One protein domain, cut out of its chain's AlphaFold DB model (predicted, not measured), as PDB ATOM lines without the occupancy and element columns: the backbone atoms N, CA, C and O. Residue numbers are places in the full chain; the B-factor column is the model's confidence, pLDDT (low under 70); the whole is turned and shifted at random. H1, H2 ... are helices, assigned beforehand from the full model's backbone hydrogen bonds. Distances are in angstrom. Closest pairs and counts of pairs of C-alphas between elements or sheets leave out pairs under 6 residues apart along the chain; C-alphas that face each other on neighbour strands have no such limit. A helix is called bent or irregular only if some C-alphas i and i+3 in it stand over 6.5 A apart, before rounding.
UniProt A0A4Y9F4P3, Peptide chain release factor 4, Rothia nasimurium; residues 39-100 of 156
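AT A GLANCE: This is residues 39 to 100 of the 156 residues of the protein "Peptide chain release factor 4" of Rothia nasimurium (UniProt A0A4Y9F4P3). One long helix, H3, makes the length of a rod, and residues 39 to 60, which come before it, form a hook beside its first residues: H2 makes a corner with the beginning of H3, and the short helix H1 is folded back over residues 68 to 75 of H3. Residues 76 to 100, of which 76 to 96 belong to H3, stick out as a long arm, and the hooked end is a small compact body. The printed part has 62 residues with three named helices, H1, H2 and H3 in that order along the chain, and no named strand; the class is all helix. The whole is extended, with a radius of gyration of the C-alphas of 19.4 A, and spans 66 by 19 by 10 A.

HOW THE PARTS SIT: H3, residues 61 to 96, touches both of the other helices. H2, residues 50 to 56, touches H3 only at the corner by their tight link, and H3 touches H2 with residues 61 to 64 alone. The closest C-alphas of H2 and H3 are those of Phe 55 and Ala 61, 4.8 A apart. H2 and H3 stand at a steep tilt of 55 degrees and run opposite ways. H1, residues 40 to 44, touches H3 at residues 68 to 75 alone; the closest C-alphas are those of Leu 41 and Ile 71, 7.0 A apart. H1 and H2 are close but not clearly touching: their closest C-alphas, those of Phe 44 and Ala 52, are 6.2 A apart. In H1 and H2 every backbone O i to N i+4 pair is within hydrogen-bond range; in H3, 30 of 32 are.

IN THESE COORDINATES: H3 has 36 residues and measures 52.6 A from C-alpha 61 at (32.859, 89.234, -20.181) to C-alpha 96 at (17.367, 101.810, 28.514). It is irregular, but only just: C-alphas 62 and 65 are 6.9 A apart, and its line is a rough one. H2, Thr 50 to Asp 56, measures 9.8 A from first to last C-alpha. H1, Pro 40 to Phe 44, measures 6.5 A and begins with C-alpha 40 at (32.225, 98.816, -4.186).

THE WHOLE: The two C-alphas farthest apart are those of Lys 58 and Arg 100, 66.5 A. Residues 76 to 100 stand free; without them the body has 37 residues, spans 26 by 19 by 8 A and has a radius of gyration of 9.5 A. The printed part runs from residue 39 to residue 100 with no cut. The links H1 to H2, five residues, and H2 to H3, four residues, are both tight. The mean pLDDT of the printed part is 76.6, and it is under 70 at residues 39 to 48 and at residue 99.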
ATOM      1  N   HIS A  39      31.571 102.859  -2.384       58.62
ATOM      2  CA  HIS A  39      31.450 102.568  -3.817       58.62
ATOM      3  C   HIS A  39      32.160 101.271  -4.236       58.62
ATOM      4  O   HIS A  39      33.107 101.289  -5.028       58.62
ATOM      5  N   PRO A  40      31.670 100.102  -3.772       58.31
ATOM      6  CA  PRO A  40      32.225  98.816  -4.186       58.31
ATOM      7  C   PRO A  40      32.150  98.647  -5.709       58.31
ATOM      8  O   PRO A  40      33.126  98.235  -6.331       58.31
ATOM      9  N   LEU A  41      31.039  99.060  -6.333       60.22
ATOM     10  CA  LEU A  41      30.823  98.956  -7.779       60.22
ATOM     11  C   LEU A  41      31.862  99.731  -8.603       60.22
ATOM     12  O   LEU A  41      32.380  99.179  -9.569       60.22
ATOM     13  N   GLN A  42      32.226 100.953  -8.197       62.91
ATOM     14  CA  GLN A  42      33.225 101.748  -8.923       62.91
ATOM     15  C   GLN A  42      34.619 101.128  -8.845       62.91
ATOM     16  O   GLN A  42      35.391 101.279  -9.781       62.91
ATOM     17  N   ARG A  43      34.941 100.389  -7.776       62.50
ATOM     18  CA  ARG A  43      36.231  99.695  -7.644       62.50
ATOM     19  C   ARG A  43      36.307  98.438  -8.510       62.50
ATOM     20  O   ARG A  43      37.366  98.136  -9.050       62.50
ATOM     21  N   PHE A  44      35.186  97.730  -8.673       62.44
ATOM     22  CA  PHE A  44      35.092  96.562  -9.558       62.44
ATOM     23  C   PHE A  44      35.146  96.931 -11.042       62.44
ATOM     24  O   PHE A  44      35.604  96.128 -11.854       62.44
ATOM     25  N   THR A  45      34.706  98.140 -11.392       62.38
ATOM     26  CA  THR A  45      34.753  98.665 -12.761       62.38
ATOM     27  C   THR A  45      35.829  99.728 -12.954       62.38
ATOM     28  O   THR A  45      35.841 100.373 -13.997       62.38
ATOM     29  N   ALA A  46      36.705  99.946 -11.966       68.81
ATOM     30  CA  ALA A  46      37.749 100.959 -12.057       68.81
ATOM     31  C   ALA A  46      38.684 100.606 -13.215       68.81
ATOM     32  O   ALA A  46      39.286  99.521 -13.222       68.81
ATOM     33  N   GLU A  47      38.793 101.522 -14.178       60.12
ATOM     34  CA  GLU A  47      39.726 101.411 -15.295       60.12
ATOM     35  C   GLU A  47      41.145 101.214 -14.749       60.12
ATOM     36  O   GLU A  47      41.644 102.003 -13.951       60.12
ATOM     37  N   GLY A  48      41.772 100.099 -15.133       64.94
ATOM     38  CA  GLY A  48      43.112  99.717 -14.681       64.94
ATOM     39  C   GLY A  48      43.166  98.656 -13.575       64.94
ATOM     40  O   GLY A  48      44.253  98.157 -13.286       64.94
ATOM     41  N   SER A  49      42.037  98.244 -12.984       72.56
ATOM     42  CA  SER A  49      42.040  97.110 -12.046       72.56
ATOM     43  C   SER A  49      42.167  95.763 -12.776       72.56
ATOM     44  O   SER A  49      41.621  95.564 -13.864       72.56
ATOM     45  N   THR A  50      42.858  94.797 -12.165       77.88
ATOM     46  CA  THR A  50      43.005  93.433 -12.713       77.88
ATOM     47  C   THR A  50      41.657  92.726 -12.885       77.88
ATOM     48  O   THR A  50      41.482  91.935 -13.809       77.88
ATOM     49  N   MET A  51      40.681  93.053 -12.033       73.25
ATOM     50  CA  MET A  51      39.290  92.607 -12.148       73.25
ATOM     51  C   MET A  51      38.591  93.224 -13.362       73.25
ATOM     52  O   MET A  51      37.947  92.491 -14.107       73.25
ATOM     53  N   ALA A  52      38.748  94.529 -13.605       77.56
ATOM     54  CA  ALA A  52      38.186  95.172 -14.793       77.56
ATOM     55  C   ALA A  52      38.771  94.565 -16.078       77.56
ATOM     56  O   ALA A  52      38.018  94.171 -16.963       77.56
ATOM     57  N   GLN A  53      40.090  94.350 -16.128       80.56
ATOM     58  CA  GLN A  53      40.751  93.686 -17.259       80.56
ATOM     59  C   GLN A  53      40.286  92.233 -17.451       80.56
ATOM     60  O   GLN A  53      40.122  91.778 -18.583       80.56
ATOM     61  N   PHE A  54      40.034  91.495 -16.364       84.19
ATOM     62  CA  PHE A  54      39.451  90.156 -16.439       84.19
ATOM     63  C   PHE A  54      38.030  90.198 -17.010       84.19
ATOM     64  O   PHE A  54      37.722  89.435 -17.926       84.19
ATOM     65  N   PHE A  55      37.179  91.099 -16.516       83.06
ATOM     66  CA  PHE A  55      35.802  91.239 -16.985       83.06
ATOM     67  C   PHE A  55      35.688  91.807 -18.403       83.06
ATOM     68  O   PHE A  55      34.682  91.555 -19.059       83.06
ATOM     69  N   ASP A  56      36.708  92.506 -18.893       82.56
ATOM     70  CA  ASP A  56      36.787  92.955 -20.285       82.56
ATOM     71  C   ASP A  56      37.431  91.903 -21.210       82.56
ATOM     72  O   ASP A  56      37.385  92.021 -22.435       82.56
ATOM     73  N   SER A  57      37.988  90.821 -20.652       84.88
ATOM     74  CA  SER A  57      38.526  89.705 -21.435       84.88
ATOM     75  C   SER A  57      37.421  88.831 -22.041       84.88
ATOM     76  O   SER A  57      36.324  88.695 -21.495       84.88
ATOM     77  N   LYS A  58      37.751  88.118 -23.127       84.38
ATOM     78  CA  LYS A  58      36.853  87.163 -23.812       84.38
ATOM     79  C   LYS A  58      36.251  86.101 -22.878       84.38
ATOM     80  O   LYS A  58      35.167  85.596 -23.150       84.38
ATOM     81  N   TYR A  59      36.954  85.759 -21.798       82.06
ATOM     82  CA  TYR A  59      36.538  84.727 -20.849       82.06
ATOM     83  C   TYR A  59      35.772  85.290 -19.644       82.06
ATOM     84  O   TYR A  59      34.925  84.589 -19.095       82.06
ATOM     85  N   GLY A  60      36.029  86.538 -19.237       80.50
ATOM     86  CA  GLY A  60      35.363  87.166 -18.088       80.50
ATOM     87  C   GLY A  60      34.128  88.000 -18.441       80.50
ATOM     88  O   GLY A  60      33.236  88.137 -17.602       80.50
ATOM     89  N   ALA A  61      34.012  88.476 -19.685       82.81
ATOM     90  CA  ALA A  61      32.859  89.234 -20.181       82.81
ATOM     91  C   ALA A  61      31.478  88.627 -19.849       82.81
ATOM     92  O   ALA A  61      30.625  89.370 -19.353       82.81
ATOM     93  N   PRO A  62      31.223  87.310 -20.026       85.19
ATOM     94  CA  PRO A  62      29.907  86.747 -19.709       85.19
ATOM     95  C   PRO A  62      29.575  86.766 -18.208       85.19
ATOM     96  O   PRO A  62      28.403  86.753 -17.837       85.19
ATOM     97  N   PHE A  63      30.577  86.834 -17.327       81.50
ATOM     98  CA  PHE A  63      30.382  86.805 -15.874       81.50
ATOM     99  C   PHE A  63      30.216  88.196 -15.251       81.50
ATOM    100  O   PHE A  63      29.697  88.304 -14.138       81.50
ATOM    101  N   LYS A  64      30.589  89.263 -15.972       82.81
ATOM    102  CA  LYS A  64      30.532  90.661 -15.505       82.81
ATOM    103  C   LYS A  64      29.147  91.032 -14.965       82.81
ATOM    104  O   LYS A  64      29.030  91.565 -13.867       82.81
ATOM    105  N   GLY A  65      28.082  90.684 -15.691       83.19
ATOM    106  CA  GLY A  65      26.708  91.002 -15.286       83.19
ATOM    107  C   GLY A  65      26.259  90.292 -14.003       83.19
ATOM    108  O   GLY A  65      25.600  90.901 -13.163       83.19
ATOM    109  N   ALA A  66      26.627  89.020 -13.824       81.62
ATOM    110  CA  ALA A  66      26.292  88.263 -12.617       81.62
ATOM    111  C   ALA A  66      27.081  88.767 -11.399       81.62
ATOM    112  O   ALA A  66      26.506  88.933 -10.323       81.62
ATOM    113  N   ALA A  67      28.367  89.079 -11.585       81.19
ATOM    114  CA  ALA A  67      29.207  89.653 -10.539       81.19
ATOM    115  C   ALA A  67      28.667  91.013 -10.066       81.19
ATOM    116  O   ALA A  67      28.478  91.209  -8.867       81.19
ATOM    117  N   LEU A  68      28.330  91.917 -10.994       80.44
ATOM    118  CA  LEU A  68      27.751  93.221 -10.655       80.44
ATOM    119  C   LEU A  68      26.423  93.088  -9.896       80.44
ATOM    120  O   LEU A  68      26.223  93.799  -8.915       80.44
ATOM    121  N   LYS A  69      25.557  92.141 -10.288       82.88
ATOM    122  CA  LYS A  69      24.302  91.846  -9.574       82.88
ATOM    123  C   LYS A  69      24.534  91.319  -8.158       82.88
ATOM    124  O   LYS A  69      23.816  91.699  -7.238       82.88
ATOM    125  N   ALA A  70      25.526  90.450  -7.969       81.31
ATOM    126  CA  ALA A  70      25.878  89.938  -6.647       81.31
ATOM    127  C   ALA A  70      26.417  91.056  -5.741       81.31
ATOM    128  O   ALA A  70      26.034  91.146  -4.576       81.31
ATOM    129  N   ILE A  71      27.249  91.945  -6.288       79.62
ATOM    130  CA  ILE A  71      27.783  93.102  -5.561       79.62
ATOM    131  C   ILE A  71      26.664  94.084  -5.208       79.62
ATOM    132  O   ILE A  71      26.603  94.540  -4.069       79.62
ATOM    133  N   SER A  72      25.758  94.390  -6.144       77.81
ATOM    134  CA  SER A  72      24.623  95.272  -5.860       77.81
ATOM    135  C   SER A  72      23.696  94.669  -4.809       77.81
ATOM    136  O   SER A  72      23.280  95.375  -3.902       77.81
ATOM    137  N   PHE A  73      23.426  93.362  -4.878       83.62
ATOM    138  CA  PHE A  73      22.632  92.668  -3.867       83.62
ATOM    139  C   PHE A  73      23.290  92.735  -2.488       83.62
ATOM    140  O   PHE A  73      22.631  93.096  -1.518       83.62
ATOM    141  N   ALA A  74      24.592  92.452  -2.397       79.56
ATOM    142  CA  ALA A  74      25.329  92.552  -1.141       79.56
ATOM    143  C   ALA A  74      25.301  93.980  -0.573       79.56
ATOM    144  O   ALA A  74      25.121  94.155   0.629       79.56
ATOM    145  N   ALA A  75      25.422  94.999  -1.433       75.75
ATOM    146  CA  ALA A  75      25.296  96.394  -1.026       75.75
ATOM    147  C   ALA A  75      23.883  96.722  -0.509       75.75
ATOM    148  O   ALA A  75      23.758  97.352   0.534       75.75
ATOM    149  N   THR A  76      22.826  96.253  -1.180       77.62
ATOM    150  CA  THR A  76      21.436  96.440  -0.731       77.62
ATOM    151  C   THR A  76      21.149  95.718   0.585       77.62
ATOM    152  O   THR A  76      20.518  96.295   1.464       77.62
ATOM    153  N   VAL A  77      21.624  94.479   0.753       81.38
ATOM    154  CA  VAL A  77      21.474  93.729   2.010       81.38
ATOM    155  C   VAL A  77      22.197  94.439   3.144       81.38
ATOM    156  O   VAL A  77      21.623  94.583   4.216       81.38
ATOM    157  N   LYS A  78      23.421  94.920   2.901       80.94
ATOM    158  CA  LYS A  78      24.166  95.686   3.897       80.94
ATOM    159  C   LYS A  78      23.427  96.964   4.288       80.94
ATOM    160  O   LYS A  78      23.212  97.170   5.470       80.94
ATOM    161  N   ALA A  79      22.972  97.758   3.320       73.31
ATOM    162  CA  ALA A  79      22.198  98.965   3.606       73.31
ATOM    163  C   ALA A  79      20.937  98.652   4.434       73.31
ATOM    164  O   ALA A  79      20.669  99.318   5.427       73.31
ATOM    165  N   GLY A  80      20.212  97.580   4.091       77.31
ATOM    166  CA  GLY A  80      19.050  97.138   4.866       77.31
ATOM    167  C   GLY A  80      19.396  96.621   6.270       77.31
ATOM    168  O   GLY A  80      18.607  96.798   7.196       77.31
ATOM    169  N   MET A  81      20.562  95.994   6.456       77.94
ATOM    170  CA  MET A  81      21.062  95.613   7.781       77.94
ATOM    171  C   MET A  81      21.434  96.842   8.605       77.94
ATOM    172  O   MET A  81      21.003  96.925   9.748       77.94
ATOM    173  N   ASP A  82      22.142  97.807   8.022       76.62
ATOM    174  CA  ASP A  82      22.544  99.046   8.693       76.62
ATOM    175  C   ASP A  82      21.299  99.851   9.143       76.62
ATOM    176  O   ASP A  82      21.240 100.342  10.271       76.62
ATOM    177  N   GLU A  83      20.248  99.907   8.312       75.62
ATOM    178  CA  GLU A  83      18.944 100.490   8.673       75.62
ATOM    179  C   GLU A  83      18.275  99.753   9.844       75.62
ATOM    180  O   GLU A  83      17.739 100.378  10.764       75.62
ATOM    181  N   LYS A  84      18.306  98.415   9.836       80.00
ATOM    182  CA  LYS A  84      17.728  97.600  10.913       80.00
ATOM    183  C   LYS A  84      18.532  97.686  12.203       80.00
ATOM    184  O   LYS A  84      17.936  97.680  13.276       80.00
ATOM    185  N   GLU A  85      19.850  97.791  12.115       74.94
ATOM    186  CA  GLU A  85      20.727  98.018  13.261       74.94
ATOM    187  C   GLU A  85      20.474  99.390  13.884       74.94
ATOM    188  O   GLU A  85      20.380  99.482  15.108       74.94
ATOM    189  N   ALA A  86      20.271 100.432  13.074       83.00
ATOM    190  CA  ALA A  86      19.874 101.749  13.565       83.00
ATOM    191  C   ALA A  86      18.505 101.706  14.271       83.00
ATOM    192  O   ALA A  86      18.383 102.176  15.400       83.00
ATOM    193  N   GLU A  87      17.501 101.053  13.673       78.38
ATOM    194  CA  GLU A  87      16.177 100.884  14.293       78.38
ATOM    195  C   GLU A  87      16.255 100.093  15.614       78.38
ATOM    196  O   GLU A  87      15.589 100.428  16.597       78.38
ATOM    197  N   LEU A  88      17.068  99.034  15.661       81.69
ATOM    198  CA  LEU A  88      17.284  98.247  16.875       81.69
ATOM    199  C   LEU A  88      18.014  99.052  17.949       81.69
ATOM    200  O   LEU A  88      17.651  98.944  19.120       81.69
ATOM    201  N   LYS A  89      18.996  99.869  17.565       86.31
ATOM    202  CA  LYS A  89      19.707 100.771  18.473       86.31
ATOM    203  C   LYS A  89      18.750 101.796  19.080       86.31
ATOM    204  O   LYS A  89      18.735 101.941  20.296       86.31
ATOM    205  N   ASP A  90      17.886 102.408  18.276       85.25
ATOM    206  CA  ASP A  90      16.882 103.361  18.761       85.25
ATOM    207  C   ASP A  90      15.886 102.703  19.726       85.25
ATOM    208  O   ASP A  90      15.562 103.254  20.784       85.25
ATOM    209  N   ARG A  91      15.423 101.487  19.401       81.12
ATOM    210  CA  ARG A  91      14.557 100.698  20.293       81.12
ATOM    211  C   ARG A  91      15.270 100.327  21.591       81.12
ATOM    212  O   ARG A  91      14.644 100.369  22.649       81.12
ATOM    213  N   PHE A  92      16.550  99.973  21.528       81.81
ATOM    214  CA  PHE A  92      17.357  99.655  22.702       81.81
ATOM    215  C   PHE A  92      17.574 100.890  23.584       81.81
ATOM    216  O   PHE A  92      17.322 100.837  24.783       81.81
ATOM    217  N   ASP A  93      17.929 102.033  22.999       81.50
ATOM    218  CA  ASP A  93      18.099 103.295  23.725       81.50
ATOM    219  C   ASP A  93      16.784 103.755  24.375       81.50
ATOM    220  O   ASP A  93      16.787 104.295  25.487       81.50
ATOM    221  N   ALA A  94      15.642 103.506  23.726       79.06
ATOM    222  CA  ALA A  94      14.323 103.731  24.312       79.06
ATOM    223  C   ALA A  94      14.034 102.785  25.495       79.06
ATOM    224  O   ALA A  94      13.467 103.225  26.494       79.06
ATOM    225  N   GLN A  95      14.450 101.515  25.416       73.25
ATOM    226  CA  GLN A  95      14.318 100.546  26.514       73.25
ATOM    227  C   GLN A  95      15.231 100.874  27.701       73.25
ATOM    228  O   GLN A  95      14.804 100.747  28.846       73.25
ATOM    229  N   ILE A  96      16.460 101.339  27.456       75.50
ATOM    230  CA  ILE A  96      17.367 101.810  28.514       75.50
ATOM    231  C   ILE A  96      16.748 102.978  29.289       75.50
ATOM    232  O   ILE A  96      16.849 103.034  30.512       75.50
ATOM    233  N   LYS A  97      16.061 103.884  28.587       74.31
ATOM    234  CA  LYS A  97      15.376 105.040  29.185       74.31
ATOM    235  C   LYS A  97      14.053 104.687  29.877       74.31
ATOM    236  O   LYS A  97      13.485 105.553  30.542       74.31
ATOM    237  N   ASP A  98      13.552 103.457  29.741       71.31
ATOM    238  CA  ASP A  98      12.313 103.026  30.389       71.31
ATOM    239  C   ASP A  98      12.538 102.782  31.893       71.31
ATOM    240  O   ASP A  98      12.883 101.687  32.348       71.31
ATOM    241  N   ALA A  99      12.335 103.845  32.670       62.53
ATOM    242  CA  ALA A  99      12.452 103.867  34.127       62.53
ATOM    243  C   ALA A  99      11.197 103.339  34.850       62.53
ATOM    244  O   ALA A  99      11.024 103.586  36.046       62.53
ATOM    245  N   ARG A 100      10.284 102.648  34.149       75.75
ATOM    246  CA  ARG A 100       9.125 102.034  34.805       75.75
ATOM    247  C   ARG A 100       9.595 100.980  35.822       75.75
ATOM    248  O   ARG A 100      10.440 100.149  35.481       75.75
TER     249      ARG A 100